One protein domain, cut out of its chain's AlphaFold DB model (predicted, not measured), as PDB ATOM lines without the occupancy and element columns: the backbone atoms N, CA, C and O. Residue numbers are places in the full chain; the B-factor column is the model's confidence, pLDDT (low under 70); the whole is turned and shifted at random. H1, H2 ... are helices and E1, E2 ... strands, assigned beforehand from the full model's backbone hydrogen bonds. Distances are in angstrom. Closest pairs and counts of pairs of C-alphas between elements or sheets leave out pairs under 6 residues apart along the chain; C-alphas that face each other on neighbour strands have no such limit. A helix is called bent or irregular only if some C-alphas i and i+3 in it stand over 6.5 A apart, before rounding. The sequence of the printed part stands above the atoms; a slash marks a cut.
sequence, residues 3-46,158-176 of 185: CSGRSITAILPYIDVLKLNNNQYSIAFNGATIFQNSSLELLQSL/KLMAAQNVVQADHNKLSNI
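What this domain is: This is residues 3 to 46 and 158 to 176 of the 185 residues of the protein "Putative hydrolase of the HAD superfamily" of Tetragenococcus muriaticus PMC-11-5 (UniProt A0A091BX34). A small sheet, E1 to E3, forms the middle, with H1 over one face at E1 and H2 slanting over the other. The 63 printed residues run H1 E1 E2 E3 H2; order E1 - E2 - E3 is an antiparallel meander, each strand pairing with the one before. The class is mixed; it is compact, radius of gyration of the C-alphas 11.0 A, spans 29 by 24 by 18 A.

How they stand to each other: Start at H1, residues 8 to 17, over E1, residues 25 to 28, at a height over the sheet of 9.0 A; closest C-alphas Ile 8 and Ala 28, 5.8 A. E1 makes a hairpin with E2, residues 33 to 36 (N 26 to O 35, 2.9 A), and E2 one with E3, residues 42 to 45 (N 34 to O 44, 2.9 A). H2, residues 158 to 168, is on the opposite face, height 9.4 A; its closest C-alpha to E2 is Ala 161 to Ile 34, 7.0 A. O i to N i+4 pairs are within hydrogen-bond range throughout H2, and 4 of 6 in H1, irregular with C-alphas 10 and 13 7.0 A apart.

Where its parts are: Find H1 from C-alpha 8 (89.531, 116.362, 99.546), 14.8 A long; H2, 15.4 A, ends at C-alpha 168 (102.862, 104.700, 108.477).

The domain as a whole: Residues 47 to 157 are cut, C-alphas 46 and 158 12.4 A apart. Of the links printed whole, none is long. Residues 23, 171 to 174 and 176 have pLDDT under 70.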
ATOM      1  N   CYS A   3      92.418 117.552 109.775       93.06
ATOM      2  CA  CYS A   3      91.393 116.503 109.834       93.06
ATOM      3  C   CYS A   3      90.001 117.129 109.727       93.06
ATOM      4  O   CYS A   3      89.643 117.966 110.555       93.06
ATOM      5  N   SER A   4      89.197 116.723 108.745       92.38
ATOM      6  CA  SER A   4      87.900 117.349 108.469       92.38
ATOM      7  C   SER A   4      86.839 116.340 108.017       92.38
ATOM      8  O   SER A   4      87.145 115.228 107.598       92.38
ATOM      9  N   GLY A   5      85.566 116.723 108.160       92.12
ATOM     10  CA  GLY A   5      84.435 115.999 107.562       92.12
ATOM     11  C   GLY A   5      84.291 116.246 106.059       92.12
ATOM     12  O   GLY A   5      83.670 115.466 105.357       92.12
ATOM     13  N   ARG A   6      84.912 117.318 105.557       91.94
ATOM     14  CA  ARG A   6      84.843 117.731 104.152       91.94
ATOM     15  C   ARG A   6      85.540 116.739 103.215       91.94
ATOM     16  O   ARG A   6      86.390 115.963 103.653       91.94
ATOM     17  N   SER A   7      85.212 116.824 101.927       92.88
ATOM     18  CA  SER A   7      85.924 116.119 100.859       92.88
ATOM     19  C   SER A   7      87.345 116.650 100.662       92.88
ATOM     20  O   SER A   7      87.675 117.733 101.150       92.88
ATOM     21  N   ILE A   8      88.176 115.916  99.912       92.94
ATOM     22  CA  ILE A   8      89.531 116.362  99.546       92.94
ATOM     23  C   ILE A   8      89.461 117.756  98.915       92.94
ATOM     24  O   ILE A   8      90.056 118.693  99.444       92.94
ATOM     25  N   THR A   9      88.662 117.916  97.856       89.94
ATOM     26  CA  THR A   9      88.532 119.170  97.097       89.94
ATOM     27  C   THR A   9      88.149 120.356  97.984       89.94
ATOM     28  O   THR A   9      88.747 121.424  97.884       89.94
ATOM     29  N   ALA A  10      87.217 120.166  98.922       89.69
ATOM     30  CA  ALA A  10      86.782 121.224  99.836       89.69
ATOM     31  C   ALA A  10      87.784 121.529 100.972       89.69
ATOM     32  O   ALA A  10      87.605 122.508 101.707       89.69
ATOM     33  N   ILE A  11      88.814 120.697 101.157       90.19
ATOM     34  CA  ILE A  11      89.888 120.894 102.140       90.19
ATOM     35  C   ILE A  11      91.102 121.599 101.516       90.19
ATOM     36  O   ILE A  11      91.773 122.345 102.233       90.19
ATOM     37  N   LEU A  12      91.367 121.424 100.215       90.38
ATOM     38  CA  LEU A  12      92.568 121.956  99.544       90.38
ATOM     39  C   LEU A  12      92.829 123.452  99.804       90.38
ATOM     40  O   LEU A  12      93.944 123.771 100.222       90.38
ATOM     41  N   PRO A  13      91.838 124.369  99.717       90.38
ATOM     42  CA  PRO A  13      92.096 125.787  99.982       90.38
ATOM     43  C   PRO A  13      92.643 126.062 101.393       90.38
ATOM     44  O   PRO A  13      93.409 127.001 101.604       90.38
ATOM     45  N   TYR A  14      92.275 125.239 102.382       91.25
ATOM     46  CA  TYR A  14      92.763 125.372 103.757       91.25
ATOM     47  C   TYR A  14      94.181 124.833 103.914       91.25
ATOM     48  O   TYR A  14      94.956 125.399 104.681       91.25
ATOM     49  N   ILE A  15      94.528 123.763 103.197       92.19
ATOM     50  CA  ILE A  15      95.897 123.233 103.162       92.19
ATOM     51  C   ILE A  15      96.848 124.311 102.630       92.19
ATOM     52  O   ILE A  15      97.896 124.539 103.239       92.19
ATOM     53  N   ASP A  16      96.447 125.021 101.573       91.44
ATOM     54  CA  ASP A  16      97.238 126.101 100.979       91.44
ATOM     55  C   ASP A  16      97.431 127.280 101.932       91.44
ATOM     56  O   ASP A  16      98.565 127.690 102.198       91.44
ATOM     57  N   VAL A  17      96.341 127.795 102.514       92.19
ATOM     58  CA  VAL A  17      96.394 128.925 103.459       92.19
ATOM     59  C   VAL A  17      97.245 128.591 104.686       92.19
ATOM     60  O   VAL A  17      98.009 129.433 105.163       92.19
ATOM     61  N   LEU A  18      97.149 127.357 105.184       91.19
ATOM     62  CA  LEU A  18      97.917 126.882 106.336       91.19
ATOM     63  C   LEU A  18      99.338 126.423 105.968       91.19
ATOM     64  O   LEU A  18     100.095 126.040 106.861       91.19
ATOM     65  N   LYS A  19      99.717 126.473 104.683       92.12
ATOM     66  CA  LYS A  19     101.026 126.053 104.158       92.12
ATOM     67  C   LYS A  19     101.393 124.613 104.540       92.12
ATOM     68  O   LYS A  19     102.543 124.319 104.866       92.12
ATOM     69  N   LEU A  20     100.421 123.701 104.477       90.00
ATOM     70  CA  LEU A  20     100.582 122.286 104.845       90.00
ATOM     71  C   LEU A  20     101.025 121.395 103.665       90.00
ATOM     72  O   LEU A  20     100.988 120.171 103.762       90.00
ATOM     73  N   ASN A  21     101.460 121.984 102.550       84.50
ATOM     74  CA  ASN A  21     101.781 121.275 101.304       84.50
ATOM     75  C   ASN A  21     103.058 120.407 101.359       84.50
ATOM     76  O   ASN A  21     103.257 119.554 100.501       84.50
ATOM     77  N   ASN A  22     103.923 120.575 102.363       83.12
ATOM     78  CA  ASN A  22     105.246 119.935 102.416       83.12
ATOM     79  C   ASN A  22     105.197 118.464 102.886       83.12
ATOM     80  O   ASN A  22     105.637 118.161 103.993       83.12
ATOM     81  N   ASN A  23     104.668 117.554 102.055       69.00
ATOM     82  CA  ASN A  23     104.600 116.098 102.304       69.00
ATOM     83  C   ASN A  23     103.912 115.700 103.619       69.00
ATOM     84  O   ASN A  23     104.189 114.655 104.198       69.00
ATOM     85  N   GLN A  24     102.995 116.536 104.093       84.56
ATOM     86  CA  GLN A  24     102.134 116.192 105.213       84.56
ATOM     87  C   GLN A  24     100.900 115.451 104.708       84.56
ATOM     88  O   GLN A  24     100.461 115.655 103.577       84.56
ATOM     89  N   TYR A  25     100.310 114.634 105.571       92.50
ATOM     90  CA  TYR A  25      99.013 114.023 105.316       92.50
ATOM     91  C   TYR A  25      97.872 114.909 105.822       92.50
ATOM     92  O   TYR A  25      98.032 115.681 106.782       92.50
ATOM     93  N   SER A  26      96.707 114.747 105.204       94.94
ATOM     94  CA  SER A  26      95.420 115.242 105.690       94.94
ATOM     95  C   SER A  26      94.369 114.137 105.667       94.94
ATOM     96  O   SER A  26      94.486 113.141 104.955       94.94
ATOM     97  N   ILE A  27      93.336 114.326 106.484       96.06
ATOM     98  CA  ILE A  27      92.236 113.385 106.671       96.06
ATOM     99  C   ILE A  27      90.939 114.070 106.249       96.06
ATOM    100  O   ILE A  27      90.564 115.107 106.806       96.06
ATOM    101  N   ALA A  28      90.254 113.466 105.286       95.81
ATOM    102  CA  ALA A  28      88.972 113.908 104.748       95.81
ATOM    103  C   ALA A  28      87.845 112.950 105.161       95.81
ATOM    104  O   ALA A  28      88.099 111.876 105.724       95.81
ATOM    105  N   PHE A  29      86.598 113.342 104.881       96.44
ATOM    106  CA  PHE A  29      85.414 112.491 105.032       96.44
ATOM    107  C   PHE A  29      85.348 111.792 106.393       96.44
ATOM    108  O   PHE A  29      85.256 110.574 106.497       96.44
ATOM    109  N   ASN A  30      85.525 112.561 107.467       96.00
ATOM    110  CA  ASN A  30      85.472 112.076 108.848       96.00
ATOM    111  C   ASN A  30      86.396 110.877 109.168       96.00
ATOM    112  O   ASN A  30      86.181 110.183 110.161       96.00
ATOM    113  N   GLY A  31      87.470 110.682 108.397       96.44
ATOM    114  CA  GLY A  31      88.398 109.562 108.563       96.44
ATOM    115  C   GLY A  31      88.249 108.451 107.529       96.44
ATOM    116  O   GLY A  31      88.974 107.466 107.626       96.44
ATOM    117  N   ALA A  32      87.349 108.581 106.551       97.94
ATOM    118  CA  ALA A  32      87.252 107.620 105.456       97.94
ATOM    119  C   ALA A  32      88.465 107.699 104.517       97.94
ATOM    120  O   ALA A  32      88.921 106.671 104.014       97.94
ATOM    121  N   THR A  33      89.039 108.894 104.346       97.94
ATOM    122  CA  THR A  33      90.124 109.126 103.390       97.94
ATOM    123  C   THR A  33      91.333 109.773 104.049       97.94
ATOM    124  O   THR A  33      91.203 110.749 104.791       97.94
ATOM    125  N   ILE A  34      92.516 109.248 103.732       96.75
ATOM    126  CA  ILE A  34      93.815 109.806 104.106       96.75
ATOM    127  C   ILE A  34      94.592 110.046 102.817       96.75
ATOM    128  O   ILE A  34      94.736 109.120 102.019       96.75
ATOM    129  N   PHE A  35      95.106 111.258 102.629       94.88
ATOM    130  CA  PHE A  35      95.854 111.621 101.428       94.88
ATOM    131  C   PHE A  35      97.076 112.477 101.755       94.88
ATOM    132  O   PHE A  35      97.084 113.217 102.743       94.88
ATOM    133  N   GLN A  36      98.115 112.363 100.932       93.81
ATOM    134  CA  GLN A  36      99.291 113.227 100.997       93.81
ATOM    135  C   GLN A  36      98.981 114.574 100.329       93.81
ATOM    136  O   GLN A  36      98.510 114.620  99.198       93.81
ATOM    137  N   ASN A  37      99.271 115.683 101.009       93.12
ATOM    138  CA  ASN A  37      98.844 117.019 100.580       93.12
ATOM    139  C   ASN A  37      99.450 117.465  99.239       93.12
ATOM    140  O   ASN A  37      98.778 118.146  98.477       93.12
ATOM    141  N   SER A  38     100.703 117.095  98.952       90.12
ATOM    142  CA  SER A  38     101.413 117.506  97.731       90.12
ATOM    143  C   SER A  38     101.022 116.699  96.494       90.12
ATOM    144  O   SER A  38     100.858 117.272  95.422       90.12
ATOM    145  N   SER A  39     100.910 115.375  96.627       92.12
ATOM    146  CA  SER A  39     100.655 114.454  95.510       92.12
ATOM    147  C   SER A  39      99.182 114.083  95.346       92.12
ATOM    148  O   SER A  39      98.805 113.564  94.300       92.12
ATOM    149  N   LEU A  40      98.361 114.313  96.377       93.12
ATOM    150  CA  LEU A  40      97.004 113.771  96.525       93.12
ATOM    151  C   LEU A  40      96.942 112.235  96.500       93.12
ATOM    152  O   LEU A  40      95.862 111.661  96.376       93.12
ATOM    153  N   GLU A  41      98.086 111.564  96.664       93.44
ATOM    154  CA  GLU A  41      98.148 110.112  96.759       93.44
ATOM    155  C   GLU A  41      97.397 109.633  98.004       93.44
ATOM    156  O   GLU A  41      97.544 110.190  99.098       93.44
ATOM    157  N   LEU A  42      96.573 108.603  97.825       95.25
ATOM    158  CA  LEU A  42      95.712 108.070  98.870       95.25
ATOM    159  C   LEU A  42      96.463 107.007  99.670       95.25
ATOM    160  O   LEU A  42      96.809 105.955  99.143       95.25
ATOM    161  N   LEU A  43      96.636 107.246 100.970       94.56
ATOM    162  CA  LEU A  43      97.066 106.211 101.915       94.56
ATOM    163  C   LEU A  43      95.885 105.321 102.333       94.56
ATOM    164  O   LEU A  43      96.052 104.145 102.643       94.56
ATOM    165  N   GLN A  44      94.677 105.888 102.355       96.19
ATOM    166  CA  GLN A  44      93.448 105.175 102.686       96.19
ATOM    167  C   GLN A  44      92.281 105.783 101.915       96.19
ATOM    168  O   GLN A  44      92.149 107.006 101.856       96.19
ATOM    169  N   SER A  45      91.405 104.930 101.389       97.19
ATOM    170  CA  SER A  45      90.133 105.328 100.793       97.19
ATOM    171  C   SER A  45      89.074 104.280 101.106       97.19
ATOM    172  O   SER A  45      89.076 103.199 100.525       97.19
ATOM    173  N   LEU A  46      88.202 104.585 102.063       98.19
ATOM    174  CA  LEU A  46      87.071 103.735 102.419       98.19
ATOM    175  C   LEU A  46      85.831 104.165 101.638       98.19
ATOM    176  O   LEU A  46      85.553 105.359 101.540       98.19
ATOM    177  N   LYS A 158      88.148 109.807 112.491       93.56
ATOM    178  CA  LYS A 158      89.276 110.759 112.424       93.56
ATOM    179  C   LYS A 158      90.448 110.370 113.327       93.56
ATOM    180  O   LYS A 158      91.595 110.538 112.927       93.56
ATOM    181  N   LEU A 159      90.167 109.876 114.535       91.75
ATOM    182  CA  LEU A 159      91.203 109.488 115.490       91.75
ATOM    183  C   LEU A 159      91.949 108.244 115.001       91.75
ATOM    184  O   LEU A 159      93.176 108.249 114.981       91.75
ATOM    185  N   MET A 160      91.224 107.217 114.556       92.31
ATOM    186  CA  MET A 160      91.839 106.000 114.011       92.31
ATOM    187  C   MET A 160      92.657 106.307 112.752       92.31
ATOM    188  O   MET A 160      93.800 105.877 112.634       92.31
ATOM    189  N   ALA A 161      92.125 107.130 111.847       94.25
ATOM    190  CA  ALA A 161      92.849 107.558 110.655       94.25
ATOM    191  C   ALA A 161      94.131 108.345 111.005       94.25
ATOM    192  O   ALA A 161      95.178 108.128 110.399       94.25
ATOM    193  N   ALA A 162      94.092 109.206 112.028       91.88
ATOM    194  CA  ALA A 162      95.278 109.918 112.505       91.88
ATOM    195  C   ALA A 162      96.338 108.973 113.086       91.88
ATOM    196  O   ALA A 162      97.532 109.171 112.863       91.88
ATOM    197  N   GLN A 163      95.911 107.931 113.799       90.06
ATOM    198  CA  GLN A 163      96.809 106.890 114.297       90.06
ATOM    199  C   GLN A 163      97.463 106.117 113.143       90.06
ATOM    200  O   GLN A 163      98.670 105.885 113.198       90.06
ATOM    201  N   ASN A 164      96.709 105.800 112.084       90.56
ATOM    202  CA  ASN A 164      97.232 105.122 110.893       90.56
ATOM    203  C   ASN A 164      98.325 105.948 110.196       90.56
ATOM    204  O   ASN A 164      99.364 105.398 109.843       90.56
ATOM    205  N   VAL A 165      98.138 107.269 110.063       89.62
ATOM    206  CA  VAL A 165      99.172 108.170 109.512       89.62
ATOM    207  C   VAL A 165     100.456 108.099 110.333       89.62
ATOM    208  O   VAL A 165     101.539 107.938 109.779       89.62
ATOM    209  N   VAL A 166     100.350 108.197 111.659       86.81
ATOM    210  CA  VAL A 166     101.531 108.197 112.534       86.81
ATOM    211  C   VAL A 166     102.272 106.864 112.506       86.81
ATOM    212  O   VAL A 166     103.501 106.859 112.522       86.81
ATOM    213  N   GLN A 167     101.547 105.748 112.418       83.50
ATOM    214  CA  GLN A 167     102.156 104.427 112.254       83.50
ATOM    215  C   GLN A 167     102.880 104.286 110.908       83.50
ATOM    216  O   GLN A 167     103.999 103.774 110.884       83.50
ATOM    217  N   ALA A 168     102.272 104.755 109.814       81.62
ATOM    218  CA  ALA A 168     102.862 104.700 108.477       81.62
ATOM    219  C   ALA A 168     104.127 105.567 108.350       81.62
ATOM    220  O   ALA A 168     105.077 105.174 107.684       81.62
ATOM    221  N   ASP A 169     104.166 106.708 109.041       76.31
ATOM    222  CA  ASP A 169     105.300 107.643 109.053       76.31
ATOM    223  C   ASP A 169     106.372 107.286 110.109       76.31
ATOM    224  O   ASP A 169     107.231 108.096 110.451       76.31
ATOM    225  N   HIS A 170     106.300 106.082 110.695       73.88
ATOM    226  CA  HIS A 170     107.191 105.596 111.764       73.88
ATOM    227  C   HIS A 170     107.328 106.544 112.975       73.88
ATOM    228  O   HIS A 170     108.285 106.466 113.752       73.88
ATOM    229  N   ASN A 171     106.351 107.427 113.168       64.94
ATOM    230  CA  ASN A 171     106.313 108.388 114.256       64.94
ATOM    231  C   ASN A 171     105.675 107.763 115.513       64.94
ATOM    232  O   ASN A 171     104.935 106.780 115.457       64.94
ATOM    233  N   LYS A 172     105.959 108.325 116.696       61.81
ATOM    234  CA  LYS A 172     105.352 107.858 117.958       61.81
ATOM    235  C   LYS A 172     104.022 108.562 118.219       61.81
ATOM    236  O   LYS A 172     103.960 109.790 118.196       61.81
ATOM    237  N   LEU A 173     102.991 107.799 118.596       62.38
ATOM    238  CA  LEU A 173     101.677 108.333 119.004       62.38
ATOM    239  C   LEU A 173     101.766 109.358 120.151       62.38
ATOM    240  O   LEU A 173     100.942 110.264 120.223       62.38
ATOM    241  N   SER A 174     102.782 109.256 121.018       62.69
ATOM    242  CA  SER A 174     103.035 110.195 122.125       62.69
ATOM    243  C   SER A 174     103.311 111.634 121.679       62.69
ATOM    244  O   SER A 174     103.301 112.534 122.512       62.69
ATOM    245  N   ASN A 175     103.565 111.858 120.389       70.50
ATOM    246  CA  ASN A 175     103.894 113.170 119.837       70.50
ATOM    247  C   ASN A 175     102.677 113.866 119.198       70.50
ATOM    248  O   ASN A 175     102.837 114.904 118.559       70.50
ATOM    249  N   ILE A 176     101.467 113.306 119.333       69.69
ATOM    250  CA  ILE A 176     100.250 113.865 118.733       69.69
ATOM    251  C   ILE A 176      99.507 114.737 119.747       69.69
ATOM    252  O   ILE A 176      99.097 114.267 120.806       69.69
TER     253      ILE A 176